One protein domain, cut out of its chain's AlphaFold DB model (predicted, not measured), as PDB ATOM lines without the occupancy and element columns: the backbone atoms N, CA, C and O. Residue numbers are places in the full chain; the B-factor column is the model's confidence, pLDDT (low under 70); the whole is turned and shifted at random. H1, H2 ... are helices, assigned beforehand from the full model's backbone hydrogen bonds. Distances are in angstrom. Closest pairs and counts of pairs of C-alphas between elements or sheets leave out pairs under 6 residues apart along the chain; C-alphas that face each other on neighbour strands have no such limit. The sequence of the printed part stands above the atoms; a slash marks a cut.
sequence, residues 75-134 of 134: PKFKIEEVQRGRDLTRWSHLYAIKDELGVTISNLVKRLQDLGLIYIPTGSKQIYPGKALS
ATOM      1  N   PRO A  75     -38.059  -6.219 -12.249       96.62
ATOM      2  CA  PRO A  75     -38.302  -6.472 -10.839       96.62
ATOM      3  C   PRO A  75     -38.743  -5.179 -10.145       96.62
ATOM      4  O   PRO A  75     -38.374  -4.071 -10.543       96.62
ATOM      5  N   LYS A  76     -39.544  -5.316  -9.082       95.75
ATOM      6  CA  LYS A  76     -40.184  -4.177  -8.404       95.75
ATOM      7  C   LYS A  76     -39.181  -3.087  -8.003       95.75
ATOM      8  O   LYS A  76     -39.413  -1.923  -8.302       95.75
ATOM      9  N   PHE A  77     -38.048  -3.467  -7.408       96.06
ATOM     10  CA  PHE A  77     -37.019  -2.514  -6.980       96.06
ATOM     11  C   PHE A  77     -36.443  -1.699  -8.151       96.06
ATOM     12  O   PHE A  77     -36.124  -0.522  -7.992       96.06
ATOM     13  N   LYS A  78     -36.330  -2.301  -9.344       97.12
ATOM     14  CA  LYS A  78     -35.807  -1.615 -10.525       97.12
ATOM     15  C   LYS A  78     -36.842  -0.655 -11.099       97.12
ATOM     16  O   LYS A  78     -36.483   0.460 -11.456       97.12
ATOM     17  N   ILE A  79     -38.125  -1.038 -11.101       97.25
ATOM     18  CA  ILE A  79     -39.230  -0.120 -11.420       97.25
ATOM     19  C   ILE A  79     -39.229   1.083 -10.469       97.25
ATOM     20  O   ILE A  79     -39.337   2.222 -10.919       97.25
ATOM     21  N   GLU A  80     -39.044   0.847  -9.169       95.44
ATOM     22  CA  GLU A  80     -38.957   1.907  -8.161       95.44
ATOM     23  C   GLU A  80     -37.770   2.850  -8.375       95.44
ATOM     24  O   GLU A  80     -37.876   4.034  -8.068       95.44
ATOM     25  N   GLU A  81     -36.653   2.350  -8.900       96.62
ATOM     26  CA  GLU A  81     -35.478   3.152  -9.234       96.62
ATOM     27  C   GLU A  81     -35.728   4.046 -10.452       96.62
ATOM     28  O   GLU A  81     -35.572   5.265 -10.357       96.62
ATOM     29  N   VAL A  82     -36.165   3.460 -11.569       96.19
ATOM     30  CA  VAL A  82     -36.312   4.174 -12.851       96.19
ATOM     31  C   VAL A  82     -37.495   5.143 -12.872       96.19
ATOM     32  O   VAL A  82     -37.512   6.076 -13.673       96.19
ATOM     33  N   GLN A  83     -38.489   4.962 -11.992       95.12
ATOM     34  CA  GLN A  83     -39.618   5.891 -11.879       95.12
ATOM     35  C   GLN A  83     -39.284   7.172 -11.094       95.12
ATOM     36  O   GLN A  83     -40.073   8.117 -11.112       95.12
ATOM     37  N   ARG A  84     -38.149   7.240 -10.380       94.75
ATOM     38  CA  ARG A  84     -37.806   8.415  -9.558       94.75
ATOM     39  C   ARG A  84     -37.706   9.670 -10.422       94.75
ATOM     40  O   ARG A  84     -36.981   9.706 -11.411       94.75
ATOM     41  N   GLY A  85     -38.444  10.709 -10.034       93.44
ATOM     42  CA  GLY A  85     -38.502  11.972 -10.776       93.44
ATOM     43  C   GLY A  85     -39.262  11.892 -12.105       93.44
ATOM     44  O   GLY A  85     -39.209  12.843 -12.884       93.44
ATOM     45  N   ARG A  86     -39.971  10.788 -12.379       95.56
ATOM     46  CA  ARG A  86     -40.780  10.599 -13.585       95.56
ATOM     47  C   ARG A  86     -42.256  10.465 -13.229       95.56
ATOM     48  O   ARG A  86     -42.638   9.858 -12.238       95.56
ATOM     49  N   ASP A  87     -43.088  11.021 -14.094       96.06
ATOM     50  CA  ASP A  87     -44.543  10.871 -14.053       96.06
ATOM     51  C   ASP A  87     -44.975   9.694 -14.941       96.06
ATOM     52  O   ASP A  87     -44.860   9.775 -16.167       96.06
ATOM     53  N   LEU A  88     -45.466   8.614 -14.321       96.50
ATOM     54  CA  LEU A  88     -45.912   7.394 -15.006       96.50
ATOM     55  C   LEU A  88     -47.196   7.578 -15.827       96.50
ATOM     56  O   LEU A  88     -47.523   6.719 -16.643       96.50
ATOM     57  N   THR A  89     -47.914   8.688 -15.654       96.12
ATOM     58  CA  THR A  89     -49.098   9.013 -16.464       96.12
ATOM     59  C   THR A  89     -48.736   9.657 -17.807       96.12
ATOM     60  O   THR A  89     -49.595   9.843 -18.671       96.12
ATOM     61  N   ARG A  90     -47.446   9.953 -18.033       97.06
ATOM     62  CA  ARG A  90     -46.933  10.540 -19.275       97.06
ATOM     63  C   ARG A  90     -46.234   9.502 -20.143       97.06
ATOM     64  O   ARG A  90     -45.165   8.999 -19.801       97.06
ATOM     65  N   TRP A  91     -46.761   9.298 -21.349       97.44
ATOM     66  CA  TRP A  91     -46.161   8.410 -22.351       97.44
ATOM     67  C   TRP A  91     -44.681   8.694 -22.617       97.44
ATOM     68  O   TRP A  91     -43.901   7.755 -22.711       97.44
ATOM     69  N   SER A  92     -44.272   9.966 -22.683       97.19
ATOM     70  CA  SER A  92     -42.867  10.341 -22.899       97.19
ATOM     71  C   SER A  92     -41.929   9.749 -21.843       97.19
ATOM     72  O   SER A  92     -40.831   9.312 -22.172       97.19
ATOM     73  N   HIS A  93     -42.364   9.691 -20.583       98.06
ATOM     74  CA  HIS A  93     -41.575   9.083 -19.517       98.06
ATOM     75  C   HIS A  93     -41.596   7.559 -19.587       98.06
ATOM     76  O   HIS A  93     -40.562   6.942 -19.352       98.06
ATOM     77  N   LEU A  94     -42.728   6.948 -19.956       97.56
ATOM     78  CA  LEU A  94     -42.792   5.498 -20.155       97.56
ATOM     79  C   LEU A  94     -41.875   5.039 -21.293       97.56
ATOM     80  O   LEU A  94     -41.194   4.032 -21.147       97.56
ATOM     81  N   TYR A  95     -41.798   5.793 -22.393       96.38
ATOM     82  CA  TYR A  95     -40.836   5.516 -23.460       96.38
ATOM     83  C   TYR A  95     -39.388   5.636 -22.967       96.38
ATOM     84  O   TYR A  95     -38.598   4.737 -23.217       96.38
ATOM     85  N   ALA A  96     -39.048   6.655 -22.177       96.25
ATOM     86  CA  ALA A  96     -37.708   6.740 -21.591       96.25
ATOM     87  C   ALA A  96     -37.396   5.564 -20.644       96.25
ATOM     88  O   ALA A  96     -36.273   5.070 -20.621       96.25
ATOM     89  N   ILE A  97     -38.378   5.097 -19.862       96.69
ATOM     90  CA  ILE A  97     -38.211   3.933 -18.975       96.69
ATOM     91  C   ILE A  97     -38.031   2.649 -19.790       96.69
ATOM     92  O   ILE A  97     -37.152   1.853 -19.470       96.69
ATOM     93  N   LYS A  98     -38.827   2.437 -20.847       95.06
ATOM     94  CA  LYS A  98     -38.711   1.229 -21.681       95.06
ATOM     95  C   LYS A  98     -37.313   1.138 -22.309       95.06
ATOM     96  O   LYS A  98     -36.749   0.052 -22.366       95.06
ATOM     97  N   ASP A  99     -36.772   2.273 -22.759       93.12
ATOM     98  CA  ASP A  99     -35.484   2.331 -23.448       93.12
ATOM     99  C   ASP A  99     -34.327   2.092 -22.470       93.12
ATOM    100  O   ASP A  99     -33.345   1.449 -22.831       93.12
ATOM    101  N   GLU A 100     -34.463   2.569 -21.230       94.06
ATOM    102  CA  GLU A 100     -33.508   2.337 -20.141       94.06
ATOM    103  C   GLU A 100     -33.506   0.881 -19.655       94.06
ATOM    104  O   GLU A 100     -32.452   0.338 -19.337       94.06
ATOM    105  N   LEU A 101     -34.677   0.244 -19.613       93.62
ATOM    106  CA  LEU A 101     -34.825  -1.152 -19.199       93.62
ATOM    107  C   LEU A 101     -34.608  -2.155 -20.340       93.62
ATOM    108  O   LEU A 101     -34.540  -3.350 -20.072       93.62
ATOM    109  N   GLY A 102     -34.537  -1.698 -21.592       91.62
ATOM    110  CA  GLY A 102     -34.455  -2.584 -22.752       91.62
ATOM    111  C   GLY A 102     -35.683  -3.486 -22.876       91.62
ATOM    112  O   GLY A 102     -35.552  -4.695 -23.020       91.62
ATOM    113  N   VAL A 103     -36.894  -2.923 -22.794       93.56
ATOM    114  CA  VAL A 103     -38.149  -3.683 -22.945       93.56
ATOM    115  C   VAL A 103     -39.110  -3.030 -23.930       93.56
ATOM    116  O   VAL A 103     -39.047  -1.834 -24.225       93.56
ATOM    117  N   THR A 104     -40.079  -3.807 -24.411       92.50
ATOM    118  CA  THR A 104     -41.182  -3.256 -25.204       92.50
ATOM    119  C   THR A 104     -42.107  -2.385 -24.345       92.50
ATOM    120  O   THR A 104     -42.290  -2.610 -23.145       92.50
ATOM    121  N   ILE A 105     -42.758  -1.396 -24.971       94.62
ATOM    122  CA  ILE A 105     -43.714  -0.523 -24.268       94.62
ATOM    123  C   ILE A 105     -44.907  -1.314 -23.714       94.62
ATOM    124  O   ILE A 105     -45.381  -1.024 -22.619       94.62
ATOM    125  N   SER A 106     -45.358  -2.342 -24.438       92.31
ATOM    126  CA  SER A 106     -46.454  -3.214 -24.011       92.31
ATOM    127  C   SER A 106     -46.095  -3.979 -22.736       92.31
ATOM    128  O   SER A 106     -46.901  -4.017 -21.807       92.31
ATOM    129  N   ASN A 107     -44.870  -4.512 -22.654       93.19
ATOM    130  CA  ASN A 107     -44.385  -5.224 -21.469       93.19
ATOM    131  C   ASN A 107     -44.294  -4.285 -20.264       93.19
ATOM    132  O   ASN A 107     -44.802  -4.620 -19.193       93.19
ATOM    133  N   LEU A 108     -43.734  -3.085 -20.449       96.38
ATOM    134  CA  LEU A 108     -43.665  -2.080 -19.389       96.38
ATOM    135  C   LEU A 108     -45.060  -1.690 -18.879       96.38
ATOM    136  O   LEU A 108     -45.315  -1.740 -17.679       96.38
ATOM    137  N   VAL A 109     -45.984  -1.337 -19.778       95.88
ATOM    138  CA  VAL A 109     -47.356  -0.947 -19.412       95.88
ATOM    139  C   VAL A 109     -48.073  -2.072 -18.669       95.88
ATOM    140  O   VAL A 109     -48.754  -1.820 -17.673       95.88
ATOM    141  N   LYS A 110     -47.916  -3.321 -19.120       94.25
ATOM    142  CA  LYS A 110     -48.486  -4.481 -18.431       94.25
ATOM    143  C   LYS A 110     -47.908  -4.617 -17.023       94.25
ATOM    144  O   LYS A 110     -48.674  -4.715 -16.068       94.25
ATOM    145  N   ARG A 111     -46.586  -4.509 -16.876       96.06
ATOM    146  CA  ARG A 111     -45.916  -4.607 -15.577       96.06
ATOM    147  C   ARG A 111     -46.334  -3.508 -14.602       96.06
ATOM    148  O   ARG A 111     -46.573  -3.798 -13.434       96.06
ATOM    149  N   LEU A 112     -46.449  -2.265 -15.063       96.75
ATOM    150  CA  LEU A 112     -46.896  -1.152 -14.221       96.75
ATOM    151  C   LEU A 112     -48.349  -1.335 -13.749       96.75
ATOM    152  O   LEU A 112     -48.660  -0.989 -12.610       96.75
ATOM    153  N   GLN A 113     -49.224  -1.907 -14.584       95.06
ATOM    154  CA  GLN A 113     -50.591  -2.269 -14.184       95.06
ATOM    155  C   GLN A 113     -50.616  -3.443 -13.197       95.06
ATOM    156  O   GLN A 113     -51.350  -3.383 -12.215       95.06
ATOM    157  N   ASP A 114     -49.786  -4.471 -13.407       93.50
ATOM    158  CA  ASP A 114     -49.672  -5.620 -12.494       93.50
ATOM    159  C   ASP A 114     -49.154  -5.200 -11.105       93.50
ATOM    160  O   ASP A 114     -49.564  -5.758 -10.091       93.50
ATOM    161  N   LEU A 115     -48.296  -4.174 -11.045       94.75
ATOM    162  CA  LEU A 115     -47.842  -3.545  -9.798       94.75
ATOM    163  C   LEU A 115     -48.850  -2.536  -9.216       94.75
ATOM    164  O   LEU A 115     -48.605  -1.976  -8.150       94.75
ATOM    165  N   GLY A 116     -49.962  -2.269  -9.907       95.31
ATOM    166  CA  GLY A 116     -50.978  -1.307  -9.478       95.31
ATOM    167  C   GLY A 116     -50.521   0.155  -9.504       95.31
ATOM    168  O   GLY A 116     -51.141   0.985  -8.836       95.31
ATOM    169  N   LEU A 117     -49.457   0.477 -10.250       96.06
ATOM    170  CA  LEU A 117     -48.877   1.823 -10.357       96.06
ATOM    171  C   LEU A 117     -49.628   2.706 -11.356       96.06
ATOM    172  O   LEU A 117     -49.708   3.917 -11.170       96.06
ATOM    173  N   ILE A 118     -50.204   2.112 -12.401       96.88
ATOM    174  CA  ILE A 118     -51.034   2.814 -13.388       96.88
ATOM    175  C   ILE A 118     -52.285   2.007 -13.721       96.88
ATOM    176  O   ILE A 118     -52.364   0.808 -13.449       96.88
ATOM    177  N   TYR A 119     -53.235   2.659 -14.379       95.94
ATOM    178  CA  TYR A 119     -54.401   2.033 -14.985       95.94
ATOM    179  C   TYR A 119     -54.694   2.672 -16.349       95.94
ATOM    180  O   TYR A 119     -54.668   3.897 -16.476       95.94
ATOM    181  N   ILE A 120     -54.969   1.852 -17.369       95.19
ATOM    182  CA  ILE A 120     -55.377   2.309 -18.707       95.19
ATOM    183  C   ILE A 120     -56.722   1.649 -19.046       95.19
ATOM    184  O   ILE A 120     -56.774   0.423 -19.168       95.19
ATOM    185  N   PRO A 121     -57.817   2.416 -19.204       93.75
ATOM    186  CA  PRO A 121     -59.108   1.859 -19.588       93.75
ATOM    187  C   PRO A 121     -59.047   1.167 -20.953       93.75
ATOM    188  O   PRO A 121     -58.396   1.654 -21.880       93.75
ATOM    189  N   THR A 122     -59.785   0.069 -21.104       90.12
ATOM    190  CA  THR A 122     -59.894  -0.661 -22.373       90.12
ATOM    191  C   THR A 122     -60.343   0.269 -23.502       90.12
ATOM    192  O   THR A 122     -61.341   0.973 -23.376       90.12
ATOM    193  N   GLY A 123     -59.601   0.278 -24.613       90.06
ATOM    194  CA  GLY A 123     -59.883   1.138 -25.769       90.06
ATOM    195  C   GLY A 123     -59.404   2.589 -25.631       90.06
ATOM    196  O   GLY A 123     -59.564   3.370 -26.566       90.06
ATOM    197  N   SER A 124     -58.784   2.954 -24.506       92.00
ATOM    198  CA  SER A 124     -58.190   4.273 -24.286       92.00
ATOM    199  C   SER A 124     -56.666   4.238 -24.413       92.00
ATOM    200  O   SER A 124     -56.022   3.206 -24.242       92.00
ATOM    201  N   LYS A 125     -56.077   5.404 -24.690       90.81
ATOM    202  CA  LYS A 125     -54.632   5.658 -24.554       90.81
ATOM    203  C   LYS A 125     -54.311   6.543 -23.346       90.81
ATOM    204  O   LYS A 125     -53.153   6.897 -23.144       90.81
ATOM    205  N   GLN A 126     -55.322   6.942 -22.575       95.75
ATOM    206  CA  GLN A 126     -55.140   7.769 -21.389       95.75
ATOM    207  C   GLN A 126     -54.649   6.911 -20.224       95.75
ATOM    208  O   GLN A 126     -55.254   5.888 -19.905       95.75
ATOM    209  N   ILE A 127     -53.573   7.360 -19.583       96.62
ATOM    210  CA  ILE A 127     -53.005   6.715 -18.403       96.62
ATOM    211  C   ILE A 127     -53.518   7.441 -17.160       96.62
ATOM    212  O   ILE A 127     -53.516   8.673 -17.109       96.62
ATOM    213  N   TYR A 128     -53.946   6.669 -16.167       95.69
ATOM    214  CA  TYR A 128     -54.365   7.146 -14.854       95.69
ATOM    215  C   TYR A 128     -53.421   6.597 -13.779       95.69
ATOM    216  O   TYR A 128     -52.886   5.496 -13.952       95.69
ATOM    217  N   PRO A 129     -53.215   7.326 -12.668       94.38
ATOM    218  CA  PRO A 129     -52.485   6.792 -11.526       94.38
ATOM    219  C   PRO A 129     -53.225   5.572 -10.963       94.38
ATOM    220  O   PRO A 129     -54.454   5.552 -10.873       94.38
ATOM    221  N   GLY A 130     -52.470   4.532 -10.623       91.62
ATOM    222  CA  GLY A 130     -53.012   3.335  -9.997       91.62
ATOM    223  C   GLY A 130     -53.194   3.508  -8.487       91.62
ATOM    224  O   GLY A 130     -52.701   4.459  -7.882       91.62
ATOM    225  N   LYS A 131     -53.889   2.554  -7.858       83.75
ATOM    226  CA  LYS A 131     -54.182   2.575  -6.411       83.75
ATOM    227  C   LYS A 131     -52.936   2.476  -5.526       83.75
ATOM    228  O   LYS A 131     -53.012   2.783  -4.347       83.75
ATOM    229  N   ALA A 132     -51.797   2.037  -6.064       74.50
ATOM    230  CA  ALA A 132     -50.542   2.015  -5.314       74.50
ATOM    231  C   ALA A 132     -49.932   3.418  -5.117       74.50
ATOM    232  O   ALA A 132     -49.000   3.562  -4.331       74.50
ATOM    233  N   LEU A 133     -50.429   4.431  -5.839       61.47
ATOM    234  CA  LEU A 133     -49.971   5.821  -5.762       61.47
ATOM    235  C   LEU A 133     -50.947   6.748  -5.007       61.47
ATOM    236  O   LEU A 133     -50.666   7.942  -4.914       61.47
ATOM    237  N   SER A 134     -52.086   6.229  -4.521       49.56
ATOM    238  CA  SER A 134     -53.115   6.979  -3.774       49.56
ATOM    239  C   SER A 134     -52.956   6.869  -2.267       49.56
ATOM    240  O   SER A 134     -52.726   5.724  -1.819       49.56
TER     241      SER A 134
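This is residues 75 to 134 of the 134 residues of the protein "Peptidase_M78 domain-containing protein" of Calothrix sp. NIES-4071 (UniProt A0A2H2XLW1). Three short helices form a small open triangle, with H2 and H3 meeting near the link between them as an L and H1 close to H2. The last stretch, residues 115 to 134, runs out beyond H3 and folds back as a loose hairpin at the end of the domain away from H1. The printed part has 60 residues, with H1, H2 and H3 in that order, no named strand, and the class all helix, though only 28 of the residues are in named elements. It is compact, with a radius of gyration of the C-alphas of 10.5 A and spans of 26 by 23 by 19 A.

H1, residues 76 to 82, and H2, residues 91 to 101, are close but not clearly touching. Their closest C-alphas, those of Val 82 and Ile 97, are 6.4 A apart. They run opposite ways at a steep tilt of 67 degrees, only just short of about perpendicular. H2 touches H3, residues 105 to 114, with the closest C-alphas, those of Lys 98 and Ile 105, 5.9 A apart. Their lines are about perpendicular, at 83 degrees. H1 and H3 are near each other, with 5 pairs of C-alphas within 10 A. In H1, H2 and H3, every O i to N i+4 pair is within hydrogen-bond range. Residues 118 to 119 pair antiparallel with residues 128 to 129.

H1 begins with C-alpha 76 at (-40.184, -4.177, -8.404). H2, 15.2 A long, begins with C-alpha 91 at (-46.161, 8.410, -22.351). H3, 14.1 A long, ends with C-alpha 114 at (-49.672, -5.620, -12.494).

The C-alphas farthest apart, those of Phe 77 and Gly 123, are 29.8 A apart. The printed part has no cut; the link from H1 to H2 is short and that from H2 to H3 is tight. Mean pLDDT of the printed part is 93.2, and residues 133 to 134 are under 70.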